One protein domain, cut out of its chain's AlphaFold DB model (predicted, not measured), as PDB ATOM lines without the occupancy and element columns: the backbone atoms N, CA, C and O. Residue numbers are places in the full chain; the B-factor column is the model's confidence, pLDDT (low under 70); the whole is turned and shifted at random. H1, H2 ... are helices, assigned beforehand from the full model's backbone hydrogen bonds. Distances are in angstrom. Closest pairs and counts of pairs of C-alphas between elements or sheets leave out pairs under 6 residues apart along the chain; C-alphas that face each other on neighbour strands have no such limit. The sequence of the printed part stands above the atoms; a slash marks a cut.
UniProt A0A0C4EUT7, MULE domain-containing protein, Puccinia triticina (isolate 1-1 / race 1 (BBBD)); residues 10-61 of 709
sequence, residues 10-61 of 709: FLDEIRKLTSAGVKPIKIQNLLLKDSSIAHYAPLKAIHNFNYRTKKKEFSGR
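Overview. This is residues 10 to 61 of the 709 residues of the protein "MULE domain-containing protein" of Puccinia triticina (isolate 1-1 / race 1 (BBBD)) (UniProt A0A0C4EUT7). A helical hairpin, H1 and H2, packs on the first part of a longer helix, H3, whose last residues stick out with the tail, residues 55 to 61. The printed part has 52 residues with three named helices, H1, H2, H3 in chain order, and no named strand: all helix, with mostly crossed packing, no touching pair at a shallow tilt. It is compact, radius of gyration of the C-alphas 11.3 A, spanning 39 by 18 by 17 A.

Arrangement. Start at H3, residues 43 to 57. Its residues 43 to 47 alone touch H2, residues 24 to 31, closest at the C-alphas of Pro 24 and Ile 46, 6.5 A, about perpendicular at 71 degrees, only just past steep. Its residues 46 to 50 alone only just touch H1, residues 10 to 19, with 3 pairs of C-alphas within 8 A, closest Arg 15 and Asn 50, 7.4 A, also about perpendicular at 71 degrees, only just. In the hairpin, H1 and H2 touch, opposite ways at a steep tilt of 45 degrees; look at C-alphas 17 and 27, the closest, 6.7 A apart. In H1, H2 and H3 every O i to N i+4 pair is within hydrogen-bond range.

Along the chain. Find C-alpha 43 at (272.009, 205.450, 205.198); H3 runs 21.0 A to C-alpha 57 at (253.949, 204.811, 215.883). H1 begins at (272.382, 203.597, 218.783) and measures 14.1 A, H2 10.5 A.

Size, cuts and confidence. The farthest C-alphas, Ser 35 and Arg 61, are 38.9 A apart. The printed part has no cut; the link H1 to H2 is tight, H2 to H3 long. Expect pLDDT under 70 at residues 19 to 21, 34 to 41 and 51 to 61.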
ATOM      1  N   PHE A  10     272.289 203.194 220.180       73.00
ATOM      2  CA  PHE A  10     272.382 203.597 218.783       73.00
ATOM      3  C   PHE A  10     271.008 203.898 218.170       73.00
ATOM      4  O   PHE A  10     270.810 204.924 217.520       73.00
ATOM      5  N   LEU A  11     270.026 203.023 218.402       76.81
ATOM      6  CA  LEU A  11     268.666 203.173 217.880       76.81
ATOM      7  C   LEU A  11     267.856 204.224 218.647       76.81
ATOM      8  O   LEU A  11     266.949 204.830 218.070       76.81
ATOM      9  N   ASP A  12     268.163 204.444 219.924       79.88
ATOM     10  CA  ASP A  12     267.562 205.511 220.721       79.88
ATOM     11  C   ASP A  12     268.145 206.888 220.348       79.88
ATOM     12  O   ASP A  12     267.368 207.828 220.181       79.88
ATOM     13  N   GLU A  13     269.450 207.008 220.065       80.56
ATOM     14  CA  GLU A  13     270.045 208.246 219.536       80.56
ATOM     15  C   GLU A  13     269.565 208.548 218.104       80.56
ATOM     16  O   GLU A  13     269.166 209.677 217.809       80.56
ATOM     17  N   ILE A  14     269.472 207.539 217.222       82.25
ATOM     18  CA  ILE A  14     268.832 207.702 215.902       82.25
ATOM     19  C   ILE A  14     267.384 208.185 216.059       82.25
ATOM     20  O   ILE A  14     266.957 209.066 215.307       82.25
ATOM     21  N   ARG A  15     266.617 207.650 217.025       80.25
ATOM     22  CA  ARG A  15     265.236 208.095 217.284       80.25
ATOM     23  C   ARG A  15     265.208 209.542 217.775       80.25
ATOM     24  O   ARG A  15     264.494 210.343 217.183       80.25
ATOM     25  N   LYS A  16     266.025 209.894 218.771       82.00
ATOM     26  CA  LYS A  16     266.190 211.250 219.328       82.00
ATOM     27  C   LYS A  16     266.509 212.282 218.243       82.00
ATOM     28  O   LYS A  16     265.762 213.247 218.083       82.00
ATOM     29  N   LEU A  17     267.540 212.042 217.431       79.19
ATOM     30  CA  LEU A  17     267.926 212.933 216.331       79.19
ATOM     31  C   LEU A  17     266.849 213.005 215.231       79.19
ATOM     32  O   LEU A  17     266.609 214.072 214.665       79.19
ATOM     33  N   THR A  18     266.151 211.900 214.946       75.00
ATOM     34  CA  THR A  18     265.045 211.875 213.968       75.00
ATOM     35  C   THR A  18     263.824 212.660 214.453       75.00
ATOM     36  O   THR A  18     263.215 213.396 213.667       75.00
ATOM     37  N   SER A  19     263.472 212.545 215.738       69.19
ATOM     38  CA  SER A  19     262.415 213.339 216.374       69.19
ATOM     39  C   SER A  19     262.756 214.827 216.328       69.19
ATOM     40  O   SER A  19     261.928 215.613 215.869       69.19
ATOM     41  N   ALA A  20     264.010 215.187 216.626       67.56
ATOM     42  CA  ALA A  20     264.573 216.534 216.485       67.56
ATOM     43  C   ALA A  20     264.776 217.010 215.021       67.56
ATOM     44  O   ALA A  20     265.456 218.002 214.773       67.56
ATOM     45  N   GLY A  21     264.220 216.309 214.025       62.66
ATOM     46  CA  GLY A  21     264.179 216.765 212.628       62.66
ATOM     47  C   GLY A  21     265.488 216.629 211.845       62.66
ATOM     48  O   GLY A  21     265.541 217.012 210.673       62.66
ATOM     49  N   VAL A  22     266.539 216.053 212.435       72.56
ATOM     50  CA  VAL A  22     267.850 215.922 211.790       72.56
ATOM     51  C   VAL A  22     267.740 215.022 210.552       72.56
ATOM     52  O   VAL A  22     267.243 213.896 210.606       72.56
ATOM     53  N   LYS A  23     268.210 215.512 209.395       70.94
ATOM     54  CA  LYS A  23     268.187 214.746 208.133       70.94
ATOM     55  C   LYS A  23     268.995 213.442 208.292       70.94
ATOM     56  O   LYS A  23     270.110 213.523 208.802       70.94
ATOM     57  N   PRO A  24     268.537 212.275 207.788       76.94
ATOM     58  CA  PRO A  24     269.222 210.987 207.975       76.94
ATOM     59  C   PRO A  24     270.715 210.962 207.615       76.94
ATOM     60  O   PRO A  24     271.484 210.286 208.286       76.94
ATOM     61  N   ILE A  25     271.150 211.745 206.620       76.88
ATOM     62  CA  ILE A  25     272.573 211.881 206.262       76.88
ATOM     63  C   ILE A  25     273.385 212.681 207.301       76.88
ATOM     64  O   ILE A  25     274.537 212.361 207.559       76.88
ATOM     65  N   LYS A  26     272.778 213.673 207.973       80.88
ATOM     66  CA  LYS A  26     273.393 214.333 209.138       80.88
ATOM     67  C   LYS A  26     273.433 213.393 210.347       80.88
ATOM     68  O   LYS A  26     274.438 213.390 211.041       80.88
ATOM     69  N   ILE A  27     272.398 212.570 210.561       81.19
ATOM     70  CA  ILE A  27     272.407 211.521 211.601       81.19
ATOM     71  C   ILE A  27     273.565 210.545 211.350       81.19
ATOM     72  O   ILE A  27     274.362 210.308 212.250       81.19
ATOM     73  N   GLN A  28     273.716 210.053 210.115       81.00
ATOM     74  CA  GLN A  28     274.834 209.188 209.735       81.00
ATOM     75  C   GLN A  28     276.190 209.862 210.006       81.00
ATOM     76  O   GLN A  28     277.041 209.275 210.663       81.00
ATOM     77  N   ASN A  29     276.373 211.113 209.574       81.88
ATOM     78  CA  ASN A  29     277.631 211.846 209.753       81.88
ATOM     79  C   ASN A  29     277.948 212.213 211.216       81.88
ATOM     80  O   ASN A  29     279.105 212.495 211.517       81.88
ATOM     81  N   LEU A  30     276.954 212.241 212.110       80.50
ATOM     82  CA  LEU A  30     277.163 212.397 213.555       80.50
ATOM     83  C   LEU A  30     277.595 211.067 214.184       80.50
ATOM     84  O   LEU A  30     278.615 211.020 214.862       80.50
ATOM     85  N   LEU A  31     276.885 209.976 213.883       76.62
ATOM     86  CA  LEU A  31     277.208 208.635 214.388       76.62
ATOM     87  C   LEU A  31     278.568 208.123 213.884       76.62
ATOM     88  O   LEU A  31     279.261 207.418 214.601       76.62
ATOM     89  N   LEU A  32     278.991 208.523 212.679       73.38
ATOM     90  CA  LEU A  32     280.332 208.238 212.147       73.38
ATOM     91  C   LEU A  32     281.456 209.062 212.806       73.38
ATOM     92  O   LEU A  32     282.625 208.767 212.570       73.38
ATOM     93  N   LYS A  33     281.127 210.101 213.585       72.62
ATOM     94  CA  LYS A  33     282.096 210.914 214.340       72.62
ATOM     95  C   LYS A  33     282.191 210.527 215.813       72.62
ATOM     96  O   LYS A  33     283.188 210.858 216.446       72.62
ATOM     97  N   ASP A  34     281.180 209.854 216.354       68.62
ATOM     98  CA  ASP A  34     281.188 209.389 217.737       68.62
ATOM     99  C   ASP A  34     281.945 208.059 217.849       68.62
ATOM    100  O   ASP A  34     281.418 206.979 217.570       68.62
ATOM    101  N   SER A  35     283.206 208.137 218.270       58.38
ATOM    102  CA  SER A  35     284.075 206.974 218.464       58.38
ATOM    103  C   SER A  35     283.628 206.043 219.599       58.38
ATOM    104  O   SER A  35     284.126 204.919 219.672       58.38
ATOM    105  N   SER A  36     282.670 206.447 220.446       60.94
ATOM    106  CA  SER A  36     282.041 205.559 221.434       60.94
ATOM    107  C   SER A  36     280.897 204.720 220.847       60.94
ATOM    108  O   SER A  36     280.571 203.663 221.389       60.94
ATOM    109  N   ILE A  37     280.329 205.131 219.705       59.06
ATOM    110  CA  ILE A  37     279.181 204.485 219.046       59.06
ATOM    111  C   ILE A  37     279.602 203.919 217.677       59.06
ATOM    112  O   ILE A  37     278.965 204.139 216.647       59.06
ATOM    113  N   ALA A  38     280.702 203.160 217.670       52.22
ATOM    114  CA  ALA A  38     281.346 202.601 216.478       52.22
ATOM    115  C   ALA A  38     280.547 201.452 215.811       52.22
ATOM    116  O   ALA A  38     281.005 200.310 215.718       52.22
ATOM    117  N   HIS A  39     279.332 201.736 215.336       59.41
ATOM    118  CA  HIS A  39     278.493 200.836 214.541       59.41
ATOM    119  C   HIS A  39     278.093 201.512 213.224       59.41
ATOM    120  O   HIS A  39     277.339 202.483 213.188       59.41
ATOM    121  N   TYR A  40     278.590 200.980 212.104       60.78
ATOM    122  CA  TYR A  40     278.310 201.522 210.774       60.78
ATOM    123  C   TYR A  40     276.860 201.236 210.348       60.78
ATOM    124  O   TYR A  40     276.558 200.187 209.776       60.78
ATOM    125  N   ALA A  41     275.948 202.188 210.571       65.62
ATOM    126  CA  ALA A  41     274.675 202.201 209.856       65.62
ATOM    127  C   ALA A  41     274.874 202.805 208.455       65.62
ATOM    128  O   ALA A  41     275.110 204.012 208.341       65.62
ATOM    129  N   PRO A  42     274.704 202.034 207.364       73.75
ATOM    130  CA  PRO A  42     274.517 202.638 206.054       73.75
ATOM    131  C   PRO A  42     273.221 203.460 206.059       73.75
ATOM    132  O   PRO A  42     272.237 203.075 206.694       73.75
ATOM    133  N   LEU A  43     273.167 204.545 205.285       76.25
ATOM    134  CA  LEU A  43     272.009 205.450 205.198       76.25
ATOM    135  C   LEU A  43     270.663 204.715 204.999       76.25
ATOM    136  O   LEU A  43     269.645 205.070 205.595       76.25
ATOM    137  N   LYS A  44     270.671 203.623 204.220       72.56
ATOM    138  CA  LYS A  44     269.523 202.727 203.982       72.56
ATOM    139  C   LYS A  44     268.998 202.057 205.263       72.56
ATOM    140  O   LYS A  44     267.791 201.867 205.387       72.56
ATOM    141  N   ALA A  45     269.864 201.730 206.223       75.31
ATOM    142  CA  ALA A  45     269.468 201.201 207.529       75.31
ATOM    143  C   ALA A  45     268.782 202.274 208.389       75.31
ATOM    144  O   ALA A  45     267.735 201.987 208.962       75.31
ATOM    145  N   ILE A  46     269.289 203.514 208.397       76.31
ATOM    146  CA  ILE A  46     268.653 204.650 209.096       76.31
ATOM    147  C   ILE A  46     267.271 204.939 208.492       76.31
ATOM    148  O   ILE A  46     266.288 205.047 209.222       76.31
ATOM    149  N   HIS A  47     267.148 204.972 207.159       73.00
ATOM    150  CA  HIS A  47     265.846 205.098 206.492       73.00
ATOM    151  C   HIS A  47     264.892 203.943 206.836       73.00
ATOM    152  O   HIS A  47     263.731 204.193 207.155       73.00
ATOM    153  N   ASN A  48     265.369 202.693 206.819       74.50
ATOM    154  CA  ASN A  48     264.561 201.525 207.172       74.50
ATOM    155  C   ASN A  48     264.140 201.522 208.647       74.50
ATOM    156  O   ASN A  48     263.011 201.136 208.946       74.50
ATOM    157  N   PHE A  49     265.007 201.952 209.568       77.31
ATOM    158  CA  PHE A  49     264.669 202.112 210.979       77.31
ATOM    159  C   PHE A  49     263.629 203.217 211.157       77.31
ATOM    160  O   PHE A  49     262.563 202.946 211.694       77.31
ATOM    161  N   ASN A  50     263.858 204.412 210.613       72.94
ATOM    162  CA  ASN A  50     262.914 205.527 210.709       72.94
ATOM    163  C   ASN A  50     261.553 205.193 210.077       72.94
ATOM    164  O   ASN A  50     260.514 205.568 210.615       72.94
ATOM    165  N   TYR A  51     261.537 204.428 208.981       68.31
ATOM    166  CA  TYR A  51     260.312 203.894 208.388       68.31
ATOM    167  C   TYR A  51     259.625 202.853 209.287       68.31
ATOM    168  O   TYR A  51     258.413 202.920 209.465       68.31
ATOM    169  N   ARG A  52     260.370 201.915 209.890       69.69
ATOM    170  CA  ARG A  52     259.827 200.903 210.821       69.69
ATOM    171  C   ARG A  52     259.308 201.521 212.121       69.69
ATOM    172  O   ARG A  52     258.254 201.105 212.589       69.69
ATOM    173  N   THR A  53     260.011 202.502 212.676       68.19
ATOM    174  CA  THR A  53     259.641 203.231 213.894       68.19
ATOM    175  C   THR A  53     258.374 204.044 213.649       68.19
ATOM    176  O   THR A  53     257.377 203.784 214.314       68.19
ATOM    177  N   LYS A  54     258.317 204.850 212.576       64.94
ATOM    178  CA  LYS A  54     257.067 205.512 212.161       64.94
ATOM    179  C   LYS A  54     255.948 204.517 211.851       64.94
ATOM    180  O   LYS A  54     254.806 204.737 212.236       64.94
ATOM    181  N   LYS A  55     256.241 203.380 211.209       62.12
ATOM    182  CA  LYS A  55     255.228 202.337 210.964       62.12
ATOM    183  C   LYS A  55     254.697 201.711 212.262       62.12
ATOM    184  O   LYS A  55     253.561 201.264 212.237       62.12
ATOM    185  N   LYS A  56     255.459 201.696 213.365       65.94
ATOM    186  CA  LYS A  56     254.985 201.285 214.704       65.94
ATOM    187  C   LYS A  56     254.207 202.393 215.420       65.94
ATOM    188  O   LYS A  56     253.164 202.118 215.992       65.94
ATOM    189  N   GLU A  57     254.669 203.640 215.347       58.81
ATOM    190  CA  GLU A  57     253.949 204.811 215.883       58.81
ATOM    191  C   GLU A  57     252.555 204.954 215.239       58.81
ATOM    192  O   GLU A  57     251.582 205.281 215.913       58.81
ATOM    193  N   PHE A  58     252.441 204.624 213.947       54.56
ATOM    194  CA  PHE A  58     251.190 204.641 213.185       54.56
ATOM    195  C   PHE A  58     250.565 203.247 212.940       54.56
ATOM    196  O   PHE A  58     249.653 203.141 212.118       54.56
ATOM    197  N   SER A  59     250.992 202.162 213.612       46.78
ATOM    198  CA  SER A  59     250.374 200.830 213.423       46.78
ATOM    199  C   SER A  59     249.046 200.702 214.173       46.78
ATOM    200  O   SER A  59     248.965 200.030 215.197       46.78
ATOM    201  N   GLY A  60     248.006 201.349 213.645       53.12
ATOM    202  CA  GLY A  60     246.621 201.211 214.107       53.12
ATOM    203  C   GLY A  60     245.735 202.411 213.769       53.12
ATOM    204  O   GLY A  60     244.569 202.225 213.437       53.12
ATOM    205  N   ARG A  61     246.280 203.636 213.796       57.78
ATOM    206  CA  ARG A  61     245.508 204.864 213.528       57.78
ATOM    207  C   ARG A  61     245.496 205.227 212.035       57.78
ATOM    208  O   ARG A  61     246.567 205.270 211.422       57.78
TER     209      ARG A  61